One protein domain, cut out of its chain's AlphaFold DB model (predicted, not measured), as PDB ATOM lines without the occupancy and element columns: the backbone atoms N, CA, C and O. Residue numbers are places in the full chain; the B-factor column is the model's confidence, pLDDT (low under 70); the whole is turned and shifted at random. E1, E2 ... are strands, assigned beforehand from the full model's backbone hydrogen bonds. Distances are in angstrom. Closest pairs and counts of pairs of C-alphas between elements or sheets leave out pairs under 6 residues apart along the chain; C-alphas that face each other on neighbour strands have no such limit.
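This is residues 197 to 362 of the 1270 residues of an uncharacterized protein of Symbiodinium microadriaticum (UniProt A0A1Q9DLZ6). Little regular structure makes two lobes: a sandwich of two sheets face to face, E1-E4-E9-E6-E7 and E2-E3-E10-E5-E8, and a smaller, loop-rich lobe round the sheet E11-E13-E12. The sandwich is a jelly roll, nested antiparallel pairs E3-E10, E4-E9, E5-E8 and E6-E7. Of 166 printed residues, 57 lie in strands E1 to E13, in that order, with no named helix. The class is all strand, the sheets are antiparallel, and the whole is compact, with radius of gyration of the C-alphas 17.3 A and spans of 51 by 34 by 22 A.

E1, residues 197-200, and E4, residues 223-228, are antiparallel, N 197 and O 227 being 2.9 A apart. The closest C-alphas of E5, residues 233-241, and E11, residues 303-305, are Ser 233 and Arg 304, 7.1 A apart.

E2 is residues 203-205, E3 208-210, E6 248-251, E7 254-256, E8 267-270, E9 274-277, E10 286-292, E12 329-331 and E13 358-361. E5 measures 23.9 A. C-alpha 197 is at (31.362, 2.846, 34.357), C-alpha 361 at (41.070, 14.598, 12.522).

The printed part has no cut. The links E3-E4, E11-E12 and E12-E13 are long. pLDDT is under 70 in 33 residues.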
ATOM      1  N   ALA A 197      31.430   3.085  32.919       72.19
ATOM      2  CA  ALA A 197      31.362   2.846  34.357       72.19
ATOM      3  C   ALA A 197      30.073   3.487  34.886       72.19
ATOM      4  O   ALA A 197      29.661   4.537  34.390       72.19
ATOM      5  N   VAL A 198      29.425   2.832  35.848       72.12
ATOM      6  CA  VAL A 198      28.191   3.303  36.483       72.12
ATOM      7  C   VAL A 198      28.269   3.011  37.974       72.12
ATOM      8  O   VAL A 198      28.698   1.925  38.370       72.12
ATOM      9  N   GLU A 199      27.846   3.980  38.772       69.94
ATOM     10  CA  GLU A 199      27.677   3.886  40.218       69.94
ATOM     11  C   GLU A 199      26.241   4.288  40.582       69.94
ATOM     12  O   GLU A 199      25.643   5.126  39.912       69.94
ATOM     13  N   GLY A 200      25.661   3.653  41.602       69.12
ATOM     14  CA  GLY A 200      24.216   3.687  41.842       69.12
ATOM     15  C   GLY A 200      23.447   2.687  40.969       69.12
ATOM     16  O   GLY A 200      24.002   1.676  40.534       69.12
ATOM     17  N   ASP A 201      22.161   2.948  40.749       77.25
ATOM     18  CA  ASP A 201      21.182   1.917  40.372       77.25
ATOM     19  C   ASP A 201      21.069   1.644  38.857       77.25
ATOM     20  O   ASP A 201      20.468   0.651  38.436       77.25
ATOM     21  N   CYS A 202      21.620   2.525  38.016       87.88
ATOM     22  CA  CYS A 202      21.483   2.452  36.557       87.88
ATOM     23  C   CYS A 202      22.189   1.239  35.935       87.88
ATOM     24  O   CYS A 202      23.184   0.717  36.442       87.88
ATOM     25  N   ILE A 203      21.697   0.813  34.774       81.06
ATOM     26  CA  ILE A 203      22.096  -0.445  34.140       81.06
ATOM     27  C   ILE A 203      22.917  -0.142  32.887       81.06
ATOM     28  O   ILE A 203      22.412   0.454  31.943       81.06
ATOM     29  N   ALA A 204      24.185  -0.565  32.860       75.88
ATOM     30  CA  ALA A 204      25.051  -0.464  31.682       75.88
ATOM     31  C   ALA A 204      25.240  -1.820  30.991       75.88
ATOM     32  O   ALA A 204      25.863  -2.732  31.542       75.88
ATOM     33  N   GLU A 205      24.788  -1.925  29.740       68.06
ATOM     34  CA  GLU A 205      24.947  -3.111  28.901       68.06
ATOM     35  C   GLU A 205      25.667  -2.774  27.584       68.06
ATOM     36  O   GLU A 205      25.133  -2.163  26.658       68.06
ATOM     37  N   GLY A 206      26.930  -3.200  27.488       69.75
ATOM     38  CA  GLY A 206      27.754  -3.010  26.294       69.75
ATOM     39  C   GLY A 206      28.019  -1.533  25.995       69.75
ATOM     40  O   GLY A 206      28.711  -0.861  26.758       69.75
ATOM     41  N   ALA A 207      27.484  -1.056  24.869       76.69
ATOM     42  CA  ALA A 207      27.593   0.332  24.425       76.69
ATOM     43  C   ALA A 207      26.438   1.226  24.918       76.69
ATOM     44  O   ALA A 207      26.431   2.411  24.603       76.69
ATOM     45  N   CYS A 208      25.495   0.712  25.714       83.25
ATOM     46  CA  CYS A 208      24.340   1.465  26.212       83.25
ATOM     47  C   CYS A 208      24.272   1.488  27.745       83.25
ATOM     48  O   CYS A 208      24.827   0.618  28.419       83.25
ATOM     49  N   VAL A 209      23.603   2.505  28.283       87.88
ATOM     50  CA  VAL A 209      23.273   2.669  29.700       87.88
ATOM     51  C   VAL A 209      21.868   3.247  29.830       87.88
ATOM     52  O   VAL A 209      21.470   4.107  29.042       87.88
ATOM     53  N   SER A 210      21.118   2.786  30.819       90.62
ATOM     54  CA  SER A 210      19.728   3.172  31.040       90.62
ATOM     55  C   SER A 210      19.410   3.379  32.520       90.62
ATOM     56  O   SER A 210      20.144   2.928  33.406       90.62
ATOM     57  N   SER A 211      18.300   4.066  32.790       89.25
ATOM     58  CA  SER A 211      17.723   4.144  34.137       89.25
ATOM     59  C   SER A 211      17.370   2.749  34.672       89.25
ATOM     60  O   SER A 211      17.125   1.837  33.874       89.25
ATOM     61  N   PRO A 212      17.262   2.566  35.999       80.69
ATOM     62  CA  PRO A 212      16.894   1.276  36.577       80.69
ATOM     63  C   PRO A 212      15.551   0.789  36.019       80.69
ATOM     64  O   PRO A 212      14.665   1.587  35.724       80.69
ATOM     65  N   GLY A 213      15.413  -0.520  35.810       69.19
ATOM     66  CA  GLY A 213      14.178  -1.125  35.294       69.19
ATOM     67  C   GLY A 213      13.822  -0.825  33.827       69.19
ATOM     68  O   GLY A 213      12.907  -1.467  33.314       69.19
ATOM     69  N   TYR A 214      14.532   0.077  33.134       73.00
ATOM     70  CA  TYR A 214      14.271   0.420  31.729       73.00
ATOM     71  C   TYR A 214      14.268  -0.826  30.818       73.00
ATOM     72  O   TYR A 214      15.171  -1.659  30.946       73.00
ATOM     73  N   PRO A 215      13.329  -0.941  29.856       69.12
ATOM     74  CA  PRO A 215      12.295   0.036  29.474       69.12
ATOM     75  C   PRO A 215      10.972  -0.078  30.252       69.12
ATOM     76  O   PRO A 215       9.992   0.579  29.898       69.12
ATOM     77  N   GLY A 216      10.933  -0.885  31.315       61.94
ATOM     78  CA  GLY A 216       9.944  -0.735  32.380       61.94
ATOM     79  C   GLY A 216      10.209   0.524  33.215       61.94
ATOM     80  O   GLY A 216      11.105   1.316  32.919       61.94
ATOM     81  N   SER A 217       9.413   0.739  34.262       75.44
ATOM     82  CA  SER A 217       9.584   1.924  35.108       75.44
ATOM     83  C   SER A 217      10.735   1.793  36.106       75.44
ATOM     84  O   SER A 217      10.878   0.749  36.746       75.44
ATOM     85  N   TYR A 218      11.484   2.884  36.297       86.75
ATOM     86  CA  TYR A 218      12.386   3.054  37.446       86.75
ATOM     87  C   TYR A 218      11.590   3.160  38.757       86.75
ATOM     88  O   TYR A 218      10.370   3.340  38.740       86.75
ATOM     89  N   ALA A 219      12.261   3.038  39.898       75.50
ATOM     90  CA  ALA A 219      11.667   3.244  41.212       75.50
ATOM     91  C   ALA A 219      11.875   4.682  41.724       75.50
ATOM     92  O   ALA A 219      12.670   5.472  41.210       75.50
ATOM     93  N   ASN A 220      11.097   5.033  42.742       75.19
ATOM     94  CA  ASN A 220      11.227   6.290  43.470       75.19
ATOM     95  C   ASN A 220      12.522   6.263  44.307       75.19
ATOM     96  O   ASN A 220      12.900   5.194  44.788       75.19
ATOM     97  N   ASP A 221      13.153   7.421  44.504       79.25
ATOM     98  CA  ASP A 221      14.461   7.593  45.166       79.25
ATOM     99  C   ASP A 221      15.668   6.875  44.486       79.25
ATOM    100  O   ASP A 221      16.756   6.829  45.066       79.25
ATOM    101  N   ASP A 222      15.519   6.349  43.260       78.19
ATOM    102  CA  ASP A 222      16.607   5.762  42.452       78.19
ATOM    103  C   ASP A 222      17.629   6.835  42.027       78.19
ATOM    104  O   ASP A 222      17.261   7.918  41.553       78.19
ATOM    105  N   GLY A 223      18.927   6.513  42.070       78.62
ATOM    106  CA  GLY A 223      19.977   7.459  41.679       78.62
ATOM    107  C   GLY A 223      21.214   6.804  41.076       78.62
ATOM    108  O   GLY A 223      21.588   5.690  41.434       78.62
ATOM    109  N   CYS A 224      21.880   7.483  40.138       78.62
ATOM    110  CA  CYS A 224      23.136   6.988  39.578       78.62
ATOM    111  C   CYS A 224      24.027   8.071  38.959       78.62
ATOM    112  O   CYS A 224      23.579   9.158  38.586       78.62
ATOM    113  N   THR A 225      25.295   7.719  38.775       79.62
ATOM    114  CA  THR A 225      26.294   8.478  38.022       79.62
ATOM    115  C   THR A 225      26.976   7.583  36.995       79.62
ATOM    116  O   THR A 225      27.102   6.369  37.161       79.62
ATOM    117  N   ILE A 226      27.316   8.181  35.855       83.38
ATOM    118  CA  ILE A 226      27.567   7.485  34.596       83.38
ATOM    119  C   ILE A 226      28.793   8.109  33.927       83.38
ATOM    120  O   ILE A 226      28.788   9.262  33.481       83.38
ATOM    121  N   THR A 227      29.840   7.303  33.803       75.25
ATOM    122  CA  THR A 227      31.187   7.744  33.452       75.25
ATOM    123  C   THR A 227      31.636   7.051  32.172       75.25
ATOM    124  O   THR A 227      31.930   5.854  32.141       75.25
ATOM    125  N   LEU A 228      31.726   7.820  31.084       68.44
ATOM    126  CA  LEU A 228      32.268   7.335  29.814       68.44
ATOM    127  C   LEU A 228      33.768   7.035  29.968       68.44
ATOM    128  O   LEU A 228      34.546   7.962  30.201       68.44
ATOM    129  N   LEU A 229      34.177   5.768  29.817       61.03
ATOM    130  CA  LEU A 229      35.581   5.339  29.971       61.03
ATOM    131  C   LEU A 229      36.453   5.625  28.735       61.03
ATOM    132  O   LEU A 229      37.655   5.361  28.742       61.03
ATOM    133  N   GLN A 230      35.866   6.171  27.669       59.03
ATOM    134  CA  GLN A 230      36.578   6.727  26.521       59.03
ATOM    135  C   GLN A 230      36.010   8.123  26.239       59.03
ATOM    136  O   GLN A 230      34.817   8.261  25.977       59.03
ATOM    137  N   ARG A 231      36.851   9.162  26.323       58.25
ATOM    138  CA  ARG A 231      36.479  10.561  26.046       58.25
ATOM    139  C   ARG A 231      37.511  11.247  25.132       58.25
ATOM    140  O   ARG A 231      38.688  10.880  25.170       58.25
ATOM    141  N   PRO A 232      37.102  12.253  24.337       56.06
ATOM    142  CA  PRO A 232      35.711  12.595  24.041       56.06
ATOM    143  C   PRO A 232      35.063  11.524  23.154       56.06
ATOM    144  O   PRO A 232      35.737  10.861  22.363       56.06
ATOM    145  N   SER A 233      33.756  11.334  23.296       65.75
ATOM    146  CA  SER A 233      32.937  10.457  22.447       65.75
ATOM    147  C   SER A 233      31.487  10.938  22.468       65.75
ATOM    148  O   SER A 233      31.110  11.732  23.330       65.75
ATOM    149  N   VAL A 234      30.696  10.519  21.483       77.12
ATOM    150  CA  VAL A 234      29.315  10.982  21.306       77.12
ATOM    151  C   VAL A 234      28.366   9.993  21.968       77.12
ATOM    152  O   VAL A 234      28.478   8.789  21.756       77.12
ATOM    153  N   VAL A 235      27.422  10.506  22.750       80.06
ATOM    154  CA  VAL A 235      26.335   9.738  23.355       80.06
ATOM    155  C   VAL A 235      25.008  10.246  22.815       80.06
ATOM    156  O   VAL A 235      24.775  11.452  22.751       80.06
ATOM    157  N   ARG A 236      24.120   9.330  22.441       82.62
ATOM    158  CA  ARG A 236      22.808   9.649  21.880       82.62
ATOM    159  C   ARG A 236      21.687   9.128  22.762       82.62
ATOM    160  O   ARG A 236      21.746   7.989  23.216       82.62
ATOM    161  N   ILE A 237      20.656   9.949  22.961       82.50
ATOM    162  CA  ILE A 237      19.460   9.543  23.708       82.50
ATOM    163  C   ILE A 237      18.565   8.713  22.791       82.50
ATOM    164  O   ILE A 237      18.067   9.231  21.789       82.50
ATOM    165  N   LEU A 238      18.359   7.435  23.110       79.81
ATOM    166  CA  LEU A 238      17.491   6.545  22.332       79.81
ATOM    167  C   LEU A 238      16.047   6.546  22.845       79.81
ATOM    168  O   LEU A 238      15.118   6.486  22.041       79.81
ATOM    169  N   ALA A 239      15.855   6.703  24.156       72.31
ATOM    170  CA  ALA A 239      14.546   6.805  24.793       72.31
ATOM    171  C   ALA A 239      14.579   7.783  25.974       72.31
ATOM    172  O   ALA A 239      15.620   7.956  26.608       72.31
ATOM    173  N   PHE A 240      13.442   8.428  26.265       87.38
ATOM    174  CA  PHE A 240      13.313   9.354  27.390       87.38
ATOM    175  C   PHE A 240      11.848   9.583  27.814       87.38
ATOM    176  O   PHE A 240      11.090  10.244  27.104       87.38
ATOM    177  N   SER A 241      11.460   9.093  28.991       81.38
ATOM    178  CA  SER A 241      10.202   9.411  29.677       81.38
ATOM    179  C   SER A 241      10.420   9.408  31.189       81.38
ATOM    180  O   SER A 241      10.741   8.381  31.780       81.38
ATOM    181  N   THR A 242      10.266  10.570  31.816       89.88
ATOM    182  CA  THR A 242      10.564  10.811  33.243       89.88
ATOM    183  C   THR A 242       9.551  11.795  33.842       89.88
ATOM    184  O   THR A 242       8.882  12.484  33.059       89.88
ATOM    185  N   GLU A 243       9.384  11.926  35.170       87.56
ATOM    186  CA  GLU A 243       8.441  12.936  35.674       87.56
ATOM    187  C   GLU A 243       8.939  14.357  35.375       87.56
ATOM    188  O   GLU A 243      10.082  14.747  35.612       87.56
ATOM    189  N   ALA A 244       8.057  15.179  34.808       80.88
ATOM    190  CA  ALA A 244       8.412  16.510  34.354       80.88
ATOM    191  C   ALA A 244       8.764  17.445  35.529       80.88
ATOM    192  O   ALA A 244       7.870  17.994  36.180       80.88
ATOM    193  N   ARG A 245      10.065  17.767  35.635       74.12
ATOM    194  CA  ARG A 245      10.776  18.676  36.569       74.12
ATOM    195  C   ARG A 245      11.305  18.052  37.859       74.12
ATOM    196  O   ARG A 245      12.077  18.751  38.527       74.12
ATOM    197  N   TYR A 246      10.898  16.843  38.209       76.62
ATOM    198  CA  TYR A 246      11.263  16.215  39.477       76.62
ATOM    199  C   TYR A 246      12.415  15.254  39.223       76.62
ATOM    200  O   TYR A 246      13.560  15.655  39.447       76.62
ATOM    201  N   ASP A 247      12.141  14.124  38.575       91.25
ATOM    202  CA  ASP A 247      13.175  13.216  38.079       91.25
ATOM    203  C   ASP A 247      14.031  13.869  36.984       91.25
ATOM    204  O   ASP A 247      13.524  14.582  36.108       91.25
ATOM    205  N   ARG A 248      15.351  13.661  37.032       82.31
ATOM    206  CA  ARG A 248      16.330  14.445  36.266       82.31
ATOM    207  C   ARG A 248      17.486  13.604  35.766       82.31
ATOM    208  O   ARG A 248      18.269  13.097  36.556       82.31
ATOM    209  N   LEU A 249      17.653  13.578  34.444       90.56
ATOM    210  CA  LEU A 249      18.896  13.166  33.789       90.56
ATOM    211  C   LEU A 249      19.710  14.420  33.462       90.56
ATOM    212  O   LEU A 249      19.203  15.314  32.784       90.56
ATOM    213  N   VAL A 250      20.954  14.506  33.918       82.00
ATOM    214  CA  VAL A 250      21.853  15.641  33.676       82.00
ATOM    215  C   VAL A 250      22.969  15.210  32.733       82.00
ATOM    216  O   VAL A 250      23.745  14.321  33.061       82.00
ATOM    217  N   ILE A 251      23.064  15.858  31.570       80.94
ATOM    218  CA  ILE A 251      24.132  15.645  30.578       80.94
ATOM    219  C   ILE A 251      24.805  16.996  30.333       80.94
ATOM    220  O   ILE A 251      24.112  17.968  30.025       80.94
ATOM    221  N   GLU A 252      26.129  17.079  30.496       71.75
ATOM    222  CA  GLU A 252      26.916  18.323  30.362       71.75
ATOM    223  C   GLU A 252      26.302  19.512  31.136       71.75
ATOM    224  O   GLU A 252      26.092  20.607  30.611       71.75
ATOM    225  N   GLY A 253      25.913  19.264  32.395       61.09
ATOM    226  CA  GLY A 253      25.277  20.248  33.282       61.09
ATOM    227  C   GLY A 253      23.828  20.628  32.930       61.09
ATOM    228  O   GLY A 253      23.201  21.407  33.650       61.09
ATOM    229  N   ARG A 254      23.250  20.084  31.850       70.50
ATOM    230  CA  ARG A 254      21.867  20.349  31.436       70.50
ATOM    231  C   ARG A 254      20.931  19.245  31.921       70.50
ATOM    232  O   ARG A 254      21.007  18.113  31.458       70.50
ATOM    233  N   ALA A 255      20.008  19.600  32.815       75.06
ATOM    234  CA  ALA A 255      18.968  18.697  33.303       75.06
ATOM    235  C   ALA A 255      17.800  18.548  32.306       75.06
ATOM    236  O   ALA A 255      17.216  19.539  31.855       75.06
ATOM    237  N   PHE A 256      17.422  17.303  32.031       79.94
ATOM    238  CA  PHE A 256      16.286  16.879  31.218       79.94
ATOM    239  C   PHE A 256      15.259  16.157  32.098       79.94
ATOM    240  O   PHE A 256      15.629  15.460  33.039       79.94
ATOM    241  N   SER A 257      13.970  16.351  31.808       84.25
ATOM    242  CA  SER A 257      12.845  15.738  32.533       84.25
ATOM    243  C   SER A 257      11.566  15.800  31.683       84.25
ATOM    244  O   SER A 257      11.417  16.728  30.881       84.25
ATOM    245  N   GLY A 258      10.636  14.855  31.842       76.69
ATOM    246  CA  GLY A 258       9.382  14.795  31.078       76.69
ATOM    247  C   GLY A 258       9.381  13.811  29.899       76.69
ATOM    248  O   GLY A 258      10.216  12.917  29.791       76.69
ATOM    249  N   SER A 259       8.419  13.986  28.988       66.00
ATOM    250  CA  SER A 259       8.009  13.016  27.955       66.00
ATOM    251  C   SER A 259       8.832  13.021  26.651       66.00
ATOM    252  O   SER A 259       8.269  12.840  25.574       66.00
ATOM    253  N   GLY A 260      10.137  13.300  26.720       61.22
ATOM    254  CA  GLY A 260      11.108  13.074  25.630       61.22
ATOM    255  C   GLY A 260      11.000  13.900  24.336       61.22
ATOM    256  O   GLY A 260      11.974  13.946  23.578       61.22
ATOM    257  N   GLU A 261       9.876  14.571  24.065       57.16
ATOM    258  CA  GLU A 261       9.669  15.376  22.852       57.16
ATOM    259  C   GLU A 261      10.780  16.426  22.668       57.16
ATOM    260  O   GLU A 261      10.991  17.299  23.511       57.16
ATOM    261  N   GLY A 262      11.495  16.345  21.541       55.72
ATOM    262  CA  GLY A 262      12.609  17.242  21.214       55.72
ATOM    263  C   GLY A 262      13.954  16.892  21.866       55.72
ATOM    264  O   GLY A 262      14.909  17.646  21.680       55.72
ATOM    265  N   VAL A 263      14.052  15.776  22.599       62.00
ATOM    266  CA  VAL A 263      15.316  15.267  23.173       62.00
ATOM    267  C   VAL A 263      15.639  13.845  22.702       62.00
ATOM    268  O   VAL A 263      16.800  13.525  22.478       62.00
ATOM    269  N   ILE A 264      14.633  12.994  22.486       75.88
ATOM    270  CA  ILE A 264      14.854  11.664  21.901       75.88
ATOM    271  C   ILE A 264      15.495  11.807  20.511       75.88
ATOM    272  O   ILE A 264      15.031  12.574  19.664       75.88
ATOM    273  N   GLY A 265      16.566  11.052  20.283       63.09
ATOM    274  CA  GLY A 265      17.333  11.032  19.046       63.09
ATOM    275  C   GLY A 265      18.434  12.089  18.935       63.09
ATOM    276  O   GLY A 265      19.178  12.011  17.952       63.09
ATOM    277  N   THR A 266      18.574  13.024  19.887       71.12
ATOM    278  CA  THR A 266      19.653  14.030  19.894       71.12
ATOM    279  C   THR A 266      20.957  13.475  20.472       71.12
ATOM    280  O   THR A 266      20.953  12.531  21.270       71.12
ATOM    281  N   SER A 267      22.078  14.053  20.035       78.81
ATOM    282  CA  SER A 267      23.425  13.535  20.294       78.81
ATOM    283  C   SER A 267      24.287  14.572  21.011       78.81
ATOM    284  O   SER A 267      24.370  15.723  20.585       78.81
ATOM    285  N   PHE A 268      24.954  14.154  22.082       76.00
ATOM    286  CA  PHE A 268      25.773  14.994  22.949       76.00
ATOM    287  C   PHE A 268      27.227  14.502  22.929       76.00
ATOM    288  O   PHE A 268      27.470  13.323  23.197       76.00
ATOM    289  N   PRO A 269      28.217  15.357  22.623       76.88
ATOM    290  CA  PRO A 269      29.613  15.024  22.866       76.88
ATOM    291  C   PRO A 269      29.873  15.095  24.376       76.88
ATOM    292  O   PRO A 269      29.578  16.113  25.000       76.88
ATOM    293  N   ILE A 270      30.389  14.012  24.957       74.69
ATOM    294  CA  ILE A 270      30.548  13.887  26.408       74.69
ATOM    295  C   ILE A 270      31.954  14.297  26.847       74.69
ATOM    296  O   ILE A 270      32.964  13.725  26.411       74.69
ATOM    297  N   TRP A 271      31.987  15.274  27.747       68.38
ATOM    298  CA  TRP A 271      33.167  15.852  28.379       68.38
ATOM    299  C   TRP A 271      33.134  15.602  29.891       68.38
ATOM    300  O   TRP A 271      34.154  15.192  30.454       68.38
ATOM    301  N   SER A 272      31.973  15.789  30.531       62.22
ATOM    302  CA  SER A 272      31.728  15.564  31.958       62.22
ATOM    303  C   SER A 272      31.102  14.188  32.233       62.22
ATOM    304  O   SER A 272      31.046  13.316  31.367       62.22
ATOM    305  N   GLU A 273      30.690  13.950  33.477       74.12
ATOM    306  CA  GLU A 273      29.861  12.794  33.831       74.12
ATOM    307  C   GLU A 273      28.379  13.094  33.596       74.12
ATOM    308  O   GLU A 273      27.972  14.256  33.492       74.12
ATOM    309  N   ILE A 274      27.596  12.025  33.470       84.06
ATOM    310  CA  ILE A 274      26.140  12.064  33.343       84.06
ATOM    311  C   ILE A 274      25.560  11.572  34.674       84.06
ATOM    312  O   ILE A 274      26.055  10.592  35.225       84.06
ATOM    313  N   SER A 275      24.527  12.226  35.203       83.31
ATOM    314  CA  SER A 275      23.885  11.815  36.463       83.31
ATOM    315  C   SER A 275      22.369  11.708  36.342       83.31
ATOM    316  O   SER A 275      21.749  12.365  35.505       83.31
ATOM    317  N   TRP A 276      21.773  10.857  37.170       92.56
ATOM    318  CA  TRP A 276      20.340  10.585  37.221       92.56
ATOM    319  C   TRP A 276      19.848  10.547  38.667       92.56
ATOM    320  O   TRP A 276      20.499   9.942  39.517       92.56
ATOM    321  N   THR A 277      18.685  11.147  38.923       85.75
ATOM    322  CA  THR A 277      17.940  11.021  40.188       85.75
ATOM    323  C   THR A 277      16.434  11.019  39.922       85.75
ATOM    324  O   THR A 277      15.969  11.880  39.167       85.75
ATOM    325  N   SER A 278      15.668  10.143  40.575       90.56
ATOM    326  CA  SER A 278      14.209  10.284  40.737       90.56
ATOM    327  C   SER A 278      13.836  10.903  42.095       90.56
ATOM    328  O   SER A 278      14.705  11.089  42.950       90.56
ATOM    329  N   ASP A 279      12.571  11.303  42.278       79.19
ATOM    330  CA  ASP A 279      12.035  11.801  43.561       79.19
ATOM    331  C   ASP A 279      11.201  10.745  44.320       79.19
ATOM    332  O   ASP A 279      11.186   9.572  43.937       79.19
ATOM    333  N   ASP A 280      10.545  11.118  45.431       83.31
ATOM    334  CA  ASP A 280       9.772  10.182  46.268       83.31
ATOM    335  C   ASP A 280       8.471   9.668  45.602       83.31
ATOM    336  O   ASP A 280       7.706   8.901  46.206       83.31
ATOM    337  N   SER A 281       8.218  10.041  44.339       74.88
ATOM    338  CA  SER A 281       6.949   9.859  43.636       74.88
ATOM    339  C   SER A 281       7.063   9.601  42.110       74.88
ATOM    340  O   SER A 281       8.127   9.606  41.515       74.88
ATOM    341  N   VAL A 282       5.915   9.295  41.481       72.38
ATOM    342  CA  VAL A 282       5.639   9.316  40.018       72.38
ATOM    343  C   VAL A 282       6.708   8.734  39.058       72.38
ATOM    344  O   VAL A 282       7.056   9.331  38.042       72.38
ATOM    345  N   ALA A 283       7.107   7.482  39.286       78.81
ATOM    346  CA  ALA A 283       7.863   6.674  38.324       78.81
ATOM    347  C   ALA A 283       7.316   6.669  36.869       78.81
ATOM    348  O   ALA A 283       6.102   6.655  36.625       78.81
ATOM    349  N   SER A 284       8.225   6.576  35.890       79.56
ATOM    350  CA  SER A 284       7.947   6.470  34.444       79.56
ATOM    351  C   SER A 284       8.917   5.490  33.761       79.56
ATOM    352  O   SER A 284       9.839   5.009  34.407       79.56
ATOM    353  N   THR A 285       8.749   5.197  32.464       80.06
ATOM    354  CA  THR A 285       9.510   4.154  31.726       80.06
ATOM    355  C   THR A 285      10.994   4.466  31.484       80.06
ATOM    356  O   THR A 285      11.670   3.742  30.758       80.06
ATOM    357  N   GLY A 286      11.510   5.565  32.031       82.19
ATOM    358  CA  GLY A 286      12.938   5.836  32.067       82.19
ATOM    359  C   GLY A 286      13.553   6.325  30.762       82.19
ATOM    360  O   GLY A 286      12.893   6.897  29.890       82.19
ATOM    361  N   TRP A 287      14.863   6.152  30.650       91.19
ATOM    362  CA  TRP A 287      15.665   6.641  29.533       91.19
ATOM    363  C   TRP A 287      16.798   5.676  29.186       91.19
ATOM    364  O   TRP A 287      17.213   4.860  30.008       91.19
ATOM    365  N   GLU A 288      17.328   5.818  27.971       90.81
ATOM    366  CA  GLU A 288      18.482   5.063  27.476       90.81
ATOM    367  C   GLU A 288      19.413   5.960  26.661       90.81
ATOM    368  O   GLU A 288      18.980   6.754  25.819       90.81
ATOM    369  N   LEU A 289      20.708   5.798  26.919       88.50
ATOM    370  CA  LEU A 289      21.824   6.494  26.303       88.50
ATOM    371  C   LEU A 289      22.777   5.466  25.690       88.50
ATOM    372  O   LEU A 289      23.179   4.525  26.369       88.50
ATOM    373  N   CYS A 290      23.208   5.663  24.446       85.25
ATOM    374  CA  CYS A 290      24.191   4.781  23.808       85.25
ATOM    375  C   CYS A 290      25.366   5.562  23.222       85.25
ATOM    376  O   CYS A 290      25.193   6.669  22.711       85.25
ATOM    377  N   ILE A 291      26.559   4.969  23.291       78.56
ATOM    378  CA  ILE A 291      27.786   5.505  22.694       78.56
ATOM    379  C   ILE A 291      27.736   5.268  21.182       78.56
ATOM    380  O   ILE A 291      27.577   4.130  20.743       78.56
ATOM    381  N   GLU A 292      27.900   6.322  20.385       77.00
ATOM    382  CA  GLU A 292      28.126   6.184  18.943       77.00
ATOM    383  C   GLU A 292      29.626   5.959  18.677       77.00
ATOM    384  O   GLU A 292      30.479   6.618  19.280       77.00
ATOM    385  N   GLU A 293      29.968   5.021  17.784       74.44
ATOM    386  CA  GLU A 293      31.364   4.809  17.376       74.44
ATOM    387  C   GLU A 293      31.931   6.096  16.742       74.44
ATOM    388  O   GLU A 293      31.217   6.758  15.979       74.44
ATOM    389  N   PRO A 294      33.192   6.488  17.016       74.62
ATOM    390  CA  PRO A 294      33.684   7.767  16.528       74.62
ATOM    391  C   PRO A 294      33.840   7.753  14.994       74.62
ATOM    392  O   PRO A 294      34.370   6.780  14.438       74.62
ATOM    393  N   PRO A 295      33.411   8.824  14.296       81.56
ATOM    394  CA  PRO A 295      33.456   8.895  12.837       81.56
ATOM    395  C   PRO A 295      34.879   8.756  12.282       81.56
ATOM    396  O   PRO A 295      35.861   9.054  12.961       81.56
ATOM    397  N   SER A 296      35.026   8.306  11.033       81.44
ATOM    398  CA  SER A 296      36.340   8.204  10.379       81.44
ATOM    399  C   SER A 296      36.257   8.228   8.856       81.44
ATOM    400  O   SER A 296      35.259   7.822   8.262       81.44
ATOM    401  N   CYS A 297      37.313   8.742   8.225       80.75
ATOM    402  CA  CYS A 297      37.409   8.874   6.771       80.75
ATOM    403  C   CYS A 297      38.071   7.649   6.112       80.75
ATOM    404  O   CYS A 297      38.594   6.764   6.789       80.75
ATOM    405  N   GLU A 298      38.098   7.606   4.772       76.31
ATOM    406  CA  GLU A 298      38.704   6.505   3.991       76.31
ATOM    407  C   GLU A 298      40.210   6.290   4.257       76.31
ATOM    408  O   GLU A 298      40.747   5.216   3.986       76.31
ATOM    409  N   ASP A 299      40.897   7.288   4.819       77.94
ATOM    410  CA  ASP A 299      42.286   7.198   5.289       77.94
ATOM    411  C   ASP A 299      42.451   6.390   6.598       77.94
ATOM    412  O   ASP A 299      43.577   6.076   7.000       77.94
ATOM    413  N   GLY A 300      41.339   6.008   7.240       71.62
ATOM    414  CA  GLY A 300      41.295   5.294   8.514       71.62
ATOM    415  C   GLY A 300      41.543   6.186   9.733       71.62
ATOM    416  O   GLY A 300      41.775   5.668  10.828       71.62
ATOM    417  N   LEU A 301      41.534   7.513   9.567       80.38
ATOM    418  CA  LEU A 301      41.747   8.461  10.653       80.38
ATOM    419  C   LEU A 301      40.419   8.830  11.309       80.38
ATOM    420  O   LEU A 301      39.449   9.223  10.662       80.38
ATOM    421  N   GLN A 302      40.404   8.683  12.630       83.94
ATOM    422  CA  GLN A 302      39.257   8.961  13.480       83.94
ATOM    423  C   GLN A 302      39.065  10.472  13.656       83.94
ATOM    424  O   GLN A 302      40.030  11.215  13.852       83.94
ATOM    425  N   LEU A 303      37.813  10.906  13.599       84.50
ATOM    426  CA  LEU A 303      37.342  12.266  13.814       84.50
ATOM    427  C   LEU A 303      36.752  12.362  15.221       84.50
ATOM    428  O   LEU A 303      36.004  11.486  15.656       84.50
ATOM    429  N   ARG A 304      37.085  13.429  15.944       86.81
ATOM    430  CA  ARG A 304      36.611  13.665  17.314       86.81
ATOM    431  C   ARG A 304      35.932  15.027  17.406       86.81
ATOM    432  O   ARG A 304      36.519  15.979  16.897       86.81
ATOM    433  N   PRO A 305      34.757  15.152  18.050       85.38
ATOM    434  CA  PRO A 305      34.190  16.457  18.367       85.38
ATOM    435  C   PRO A 305      35.188  17.313  19.155       85.38
ATOM    436  O   PRO A 305      35.975  16.793  19.949       85.38
ATOM    437  N   VAL A 306      35.124  18.626  18.952       82.25
ATOM    438  CA  VAL A 306      35.985  19.637  19.587       82.25
ATOM    439  C   VAL A 306      35.231  20.324  20.740       82.25
ATOM    440  O   VAL A 306      34.051  20.633  20.575       82.25
ATOM    441  N   PRO A 307      35.818  20.545  21.928       75.38
ATOM    442  CA  PRO A 307      35.117  21.245  23.006       75.38
ATOM    443  C   PRO A 307      34.963  22.739  22.683       75.38
ATOM    444  O   PRO A 307      35.757  23.304  21.935       75.38
ATOM    445  N   VAL A 308      33.976  23.405  23.294       72.50
ATOM    446  CA  VAL A 308      33.627  24.818  23.010       72.50
ATOM    447  C   VAL A 308      34.821  25.783  23.161       72.50
ATOM    448  O   VAL A 308      34.871  26.813  22.493       72.50
ATOM    449  N   SER A 309      35.790  25.456  24.025       70.06
ATOM    450  CA  SER A 309      37.022  26.233  24.238       70.06
ATOM    451  C   SER A 309      38.015  26.179  23.077       70.06
ATOM    452  O   SER A 309      38.820  27.093  22.933       70.06
ATOM    453  N   ASP A 310      37.959  25.120  22.272       79.62
ATOM    454  CA  ASP A 310      38.970  24.779  21.268       79.62
ATOM    455  C   ASP A 310      38.415  25.000  19.837       79.62
ATOM    456  O   ASP A 310      39.040  24.637  18.839       79.62
ATOM    457  N   CYS A 311      37.225  25.605  19.731       80.38
ATOM    458  CA  CYS A 311      36.604  26.032  18.479       80.38
ATOM    459  C   CYS A 311      37.467  27.070  17.729       80.38
ATOM    460  O   CYS A 311      38.079  27.932  18.365       80.38
ATOM    461  N   PRO A 312      37.462  27.067  16.380       79.75
ATOM    462  CA  PRO A 312      38.163  28.076  15.584       79.75
ATOM    463  C   PRO A 312      37.560  29.470  15.796       79.75
ATOM    464  O   PRO A 312      36.423  29.615  16.262       79.75
ATOM    465  N   ALA A 313      38.275  30.516  15.376       72.31
ATOM    466  CA  ALA A 313      37.734  31.864  15.456       72.31
ATOM    467  C   ALA A 313      36.463  31.981  14.595       72.31
ATOM    468  O   ALA A 313      36.392  31.474  13.477       72.31
ATOM    469  N   VAL A 314      35.454  32.714  15.075       63.41
ATOM    470  CA  VAL A 314      34.141  32.861  14.405       63.41
ATOM    471  C   VAL A 314      34.198  33.434  12.975       63.41
ATOM    472  O   VAL A 314      33.212  33.379  12.245       63.41
ATOM    473  N   SER A 315      35.340  33.980  12.546       60.38
ATOM    474  CA  SER A 315      35.601  34.433  11.173       60.38
ATOM    475  C   SER A 315      36.212  33.371  10.244       60.38
ATOM    476  O   SER A 315      36.392  33.650   9.059       60.38
ATOM    477  N   GLU A 316      36.573  32.192  10.754       69.50
ATOM    478  CA  GLU A 316      37.261  31.141  10.002       69.50
ATOM    479  C   GLU A 316      36.277  30.148   9.371       69.50
ATOM    480  O   GLU A 316      35.476  29.482  10.040       69.50
ATOM    481  N   LEU A 317      36.366  30.056   8.044       74.50
ATOM    482  CA  LEU A 317      35.655  29.084   7.227       74.50
ATOM    483  C   LEU A 317      36.453  27.775   7.225       74.50
ATOM    484  O   LEU A 317      37.509  27.705   6.595       74.50
ATOM    485  N   LEU A 318      35.948  26.759   7.923       82.88
ATOM    486  CA  LEU A 318      36.518  25.416   7.892       82.88
ATOM    487  C   LEU A 318      36.148  24.688   6.587       82.88
ATOM    488  O   LEU A 318      35.195  25.052   5.895       82.88
ATOM    489  N   GLY A 319      36.925  23.658   6.253       80.00
ATOM    490  CA  GLY A 319      36.579  22.683   5.217       80.00
ATOM    491  C   GLY A 319      35.769  21.511   5.779       80.00
ATOM    492  O   GLY A 319      35.686  21.340   6.994       80.00
ATOM    493  N   SER A 320      35.216  20.690   4.884       84.19
ATOM    494  CA  SER A 320      34.585  19.414   5.245       84.19
ATOM    495  C   SER A 320      35.622  18.393   5.737       84.19
ATOM    496  O   SER A 320      36.816  18.483   5.420       84.19
ATOM    497  N   CYS A 321      35.183  17.430   6.546       85.50
ATOM    498  CA  CYS A 321      36.065  16.495   7.245       85.50
ATOM    499  C   CYS A 321      36.716  15.431   6.345       85.50
ATOM    500  O   CYS A 321      37.751  14.865   6.717       85.50
ATOM    501  N   ASP A 322      36.177  15.196   5.146       85.38
ATOM    502  CA  ASP A 322      36.808  14.341   4.136       85.38
ATOM    503  C   ASP A 322      38.137  14.935   3.629       85.38
ATOM    504  O   ASP A 322      39.161  14.246   3.609       85.38
ATOM    505  N   ALA A 323      38.141  16.230   3.309       83.38
ATOM    506  CA  ALA A 323      39.268  16.973   2.753       83.38
ATOM    507  C   ALA A 323      40.335  17.372   3.792       83.38
ATOM    508  O   ALA A 323      41.491  17.622   3.424       83.38
ATOM    509  N   ALA A 324      39.964  17.432   5.073       83.94
ATOM    510  CA  ALA A 324      40.850  17.818   6.168       83.94
ATOM    511  C   ALA A 324      42.080  16.899   6.288       83.94
ATOM    512  O   ALA A 324      41.993  15.674   6.133       83.94
ATOM    513  N   GLN A 325      43.238  17.490   6.579       85.12
ATOM    514  CA  GLN A 325      44.495  16.778   6.803       85.12
ATOM    515  C   GLN A 325      44.595  16.231   8.243       85.12
ATOM    516  O   GLN A 325      43.857  16.662   9.132       85.12
ATOM    517  N   PRO A 326      45.507  15.277   8.516       87.00
ATOM    518  CA  PRO A 326      45.710  14.738   9.862       87.00
ATOM    519  C   PRO A 326      46.106  15.849  10.853       87.00
ATOM    520  O   PRO A 326      47.178  16.439  10.727       87.00
ATOM    521  N   GLY A 327      45.259  16.111  11.849       79.81
ATOM    522  CA  GLY A 327      45.416  17.167  12.858       79.81
ATOM    523  C   GLY A 327      44.586  18.436  12.624       79.81
ATOM    524  O   GLY A 327      44.435  19.221  13.561       79.81
ATOM    525  N   GLU A 328      44.029  18.642  11.427       88.25
ATOM    526  CA  GLU A 328      43.223  19.829  11.111       88.25
ATOM    527  C   GLU A 328      41.819  19.781  11.740       88.25
ATOM    528  O   GLU A 328      41.284  18.710  12.051       88.25
ATOM    529  N   LEU A 329      41.232  20.973  11.908       90.62
ATOM    530  CA  LEU A 329      39.824  21.161  12.257       90.62
ATOM    531  C   LEU A 329      38.956  21.167  10.995       90.62
ATOM    532  O   LEU A 329      39.348  21.719   9.965       90.62
ATOM    533  N   CYS A 330      37.755  20.609  11.094       89.06
ATOM    534  CA  CYS A 330      36.782  20.546  10.009       89.06
ATOM    535  C   CYS A 330      35.351  20.764  10.508       89.06
ATOM    536  O   CYS A 330      35.030  20.466  11.659       89.06
ATOM    537  N   GLU A 331      34.499  21.300   9.638       87.62
ATOM    538  CA  GLU A 331      33.059  21.403   9.875       87.62
ATOM    539  C   GLU A 331      32.407  20.083   9.457       87.62
ATOM    540  O   GLU A 331      32.730  19.536   8.397       87.62
ATOM    541  N   GLY A 332      31.530  19.551  10.302       81.19
ATOM    542  CA  GLY A 332      30.739  18.386   9.948       81.19
ATOM    543  C   GLY A 332      29.596  18.762   9.006       81.19
ATOM    544  O   GLY A 332      29.013  19.843   9.059       81.19
ATOM    545  N   ASP A 333      29.311  17.856   8.081       77.69
ATOM    546  CA  ASP A 333      28.267  17.993   7.060       77.69
ATOM    547  C   ASP A 333      27.603  16.641   6.728       77.69
ATOM    548  O   ASP A 333      26.774  16.547   5.820       77.69
ATOM    549  N   GLY A 334      27.963  15.585   7.470       74.81
ATOM    550  CA  GLY A 334      27.626  14.187   7.194       74.81
ATOM    551  C   GLY A 334      28.775  13.383   6.567       74.81
ATOM    552  O   GLY A 334      28.733  12.148   6.585       74.81
ATOM    553  N   SER A 335      29.824  14.036   6.050       78.38
ATOM    554  CA  SER A 335      31.038  13.366   5.559       78.38
ATOM    555  C   SER A 335      31.717  12.542   6.656       78.38
ATOM    556  O   SER A 335      31.646  12.866   7.843       78.38
ATOM    557  N   CYS A 336      32.355  11.433   6.268       78.25
ATOM    558  CA  CYS A 336      33.062  10.513   7.173       78.25
ATOM    559  C   CYS A 336      32.241  10.004   8.388       78.25
ATOM    560  O   CYS A 336      32.816   9.535   9.370       78.25
ATOM    561  N   GLY A 337      30.903  10.091   8.338       73.50
ATOM    562  CA  GLY A 337      30.007   9.731   9.444       73.50
ATOM    563  C   GLY A 337      29.786  10.830  10.493       73.50
ATOM    564  O   GLY A 337      29.263  10.535  11.563       73.50
ATOM    565  N   THR A 338      30.187  12.077  10.225       81.81
ATOM    566  CA  THR A 338      29.972  13.215  11.139       81.81
ATOM    567  C   THR A 338      28.486  13.493  11.410       81.81
ATOM    568  O   THR A 338      27.610  13.225  10.586       81.81
ATOM    569  N   ARG A 339      28.198  14.024  12.604       75.88
ATOM    570  CA  ARG A 339      26.855  14.316  13.125       75.88
ATOM    571  C   ARG A 339      26.555  15.816  13.111       75.88
ATOM    572  O   ARG A 339      27.049  16.551  13.966       75.88
ATOM    573  N   THR A 340      25.658  16.222  12.213       77.50
ATOM    574  CA  THR A 340      25.210  17.615  12.013       77.50
ATOM    575  C   THR A 340      24.283  18.159  13.109       77.50
ATOM    576  O   THR A 340      23.824  19.299  13.048       77.50
ATOM    577  N   ASP A 341      23.975  17.354  14.129       69.44
ATOM    578  CA  ASP A 341      23.174  17.744  15.292       69.44
ATOM    579  C   ASP A 341      24.004  18.096  16.540       69.44
ATOM    580  O   ASP A 341      23.440  18.625  17.497       69.44
ATOM    581  N   ILE A 342      25.330  17.900  16.523       74.00
ATOM    582  CA  ILE A 342      26.195  18.091  17.704       74.00
ATOM    583  C   ILE A 342      26.368  19.560  18.123       74.00
ATOM    584  O   ILE A 342      26.413  19.836  19.320       74.00
ATOM    585  N   ASN A 343      26.431  20.499  17.170       75.69
ATOM    586  CA  ASN A 343      26.370  21.948  17.425       75.69
ATOM    587  C   ASN A 343      27.311  22.458  18.548       75.69
ATOM    588  O   ASN A 343      26.929  23.279  19.380       75.69
ATOM    589  N   ASN A 344      28.548  21.962  18.587       77.38
ATOM    590  CA  ASN A 344      29.540  22.226  19.637       77.38
ATOM    591  C   ASN A 344      30.300  23.561  19.495       77.38
ATOM    592  O   ASN A 344      31.013  23.936  20.424       77.38
ATOM    593  N   CYS A 345      30.140  24.302  18.393       82.12
ATOM    594  CA  CYS A 345      30.788  25.598  18.175       82.12
ATOM    595  C   CYS A 345      29.813  26.710  17.751       82.12
ATOM    596  O   CYS A 345      28.770  26.477  17.136       82.12
ATOM    597  N   TYR A 346      30.174  27.956  18.070       80.19
ATOM    598  CA  TYR A 346      29.419  29.151  17.683       80.19
ATOM    599  C   TYR A 346      29.658  29.540  16.215       80.19
ATOM    600  O   TYR A 346      30.760  29.386  15.680       80.19
ATOM    601  N   ASP A 347      28.626  30.081  15.562       71.06
ATOM    602  CA  ASP A 347      28.740  30.640  14.214       71.06
ATOM    603  C   ASP A 347      29.376  32.044  14.173       71.06
ATOM    604  O   ASP A 347      29.646  32.690  15.187       71.06
ATOM    605  N   ALA A 348      29.548  32.552  12.948       61.50
ATOM    606  CA  ALA A 348      30.029  33.902  12.650       61.50
ATOM    607  C   ALA A 348      29.162  35.055  13.209       61.50
ATOM    608  O   ALA A 348      29.503  36.225  13.021       61.50
ATOM    609  N   GLN A 349      28.029  34.755  13.849       59.31
ATOM    610  CA  GLN A 349      27.084  35.717  14.419       59.31
ATOM    611  C   GLN A 349      26.963  35.583  15.948       59.31
ATOM    612  O   GLN A 349      26.225  36.367  16.547       59.31
ATOM    613  N   TYR A 350      27.689  34.644  16.577       59.34
ATOM    614  CA  TYR A 350      27.498  34.230  17.973       59.34
ATOM    615  C   TYR A 350      26.029  33.886  18.281       59.34
ATOM    616  O   TYR A 350      25.467  34.339  19.284       59.34
ATOM    617  N   SER A 351      25.378  33.109  17.410       57.38
ATOM    618  CA  SER A 351      24.057  32.570  17.739       57.38
ATOM    619  C   SER A 351      24.138  31.654  18.975       57.38
ATOM    620  O   SER A 351      25.104  30.919  19.169       57.38
ATOM    621  N   TYR A 352      23.152  31.777  19.871       45.78
ATOM    622  CA  TYR A 352      23.052  30.993  21.104       45.78
ATOM    623  C   TYR A 352      21.674  30.305  21.162       45.78
ATOM    624  O   TYR A 352      20.664  31.009  21.037       45.78
ATOM    625  N   PRO A 353      21.587  28.978  21.390       56.06
ATOM    626  CA  PRO A 353      22.699  28.034  21.567       56.06
ATOM    627  C   PRO A 353      23.594  27.919  20.322       56.06
ATOM    628  O   PRO A 353      23.234  28.416  19.256       56.06
ATOM    629  N   ALA A 354      24.759  27.292  20.499       67.75
ATOM    630  CA  ALA A 354      25.728  27.014  19.442       67.75
ATOM    631  C   ALA A 354      25.114  26.227  18.262       67.75
ATOM    632  O   ALA A 354      24.026  25.655  18.378       67.75
ATOM    633  N   SER A 355      25.781  26.277  17.104       70.12
ATOM    634  CA  SER A 355      25.119  26.091  15.800       70.12
ATOM    635  C   SER A 355      26.024  25.603  14.653       70.12
ATOM    636  O   SER A 355      25.600  25.621  13.496       70.12
ATOM    637  N   ARG A 356      27.284  25.254  14.938       80.25
ATOM    638  CA  ARG A 356      28.220  24.573  14.026       80.25
ATOM    639  C   ARG A 356      28.711  23.307  14.708       80.25
ATOM    640  O   ARG A 356      29.107  23.371  15.873       80.25
ATOM    641  N   ASP A 357      28.724  22.187  14.003       84.31
ATOM    642  CA  ASP A 357      29.405  20.974  14.437       84.31
ATOM    643  C   ASP A 357      30.843  20.928  13.897       84.31
ATOM    644  O   ASP A 357      31.082  21.043  12.698       84.31
ATOM    645  N   VAL A 358      31.825  20.814  14.796       88.81
ATOM    646  CA  VAL A 358      33.260  20.910  14.478       88.81
ATOM    647  C   VAL A 358      34.026  19.728  15.063       88.81
ATOM    648  O   VAL A 358      33.873  19.381  16.239       88.81
ATOM    649  N   TYR A 359      34.887  19.136  14.237       89.44
ATOM    650  CA  TYR A 359      35.674  17.948  14.552       89.44
ATOM    651  C   TYR A 359      37.165  18.201  14.307       89.44
ATOM    652  O   TYR A 359      37.536  19.033  13.482       89.44
ATOM    653  N   GLN A 360      38.025  17.446  14.991       89.00
ATOM    654  CA  GLN A 360      39.452  17.341  14.685       89.00
ATOM    655  C   GLN A 360      39.782  15.937  14.171       89.00
ATOM    656  O   GLN A 360      39.302  14.935  14.711       89.00
ATOM    657  N   LYS A 361      40.633  15.858  13.143       87.88
ATOM    658  CA  LYS A 361      41.070  14.598  12.522       87.88
ATOM    659  C   LYS A 361      42.351  14.059  13.167       87.88
ATOM    660  O   LYS A 361      43.298  14.806  13.390       87.88
ATOM    661  N   ALA A 362      42.412  12.762  13.466       82.19
ATOM    662  CA  ALA A 362      43.554  12.150  14.150       82.19
ATOM    663  C   ALA A 362      44.871  12.221  13.345       82.19
ATOM    664  O   ALA A 362      44.885  12.099  12.125       82.19
TER     665      ALA A 362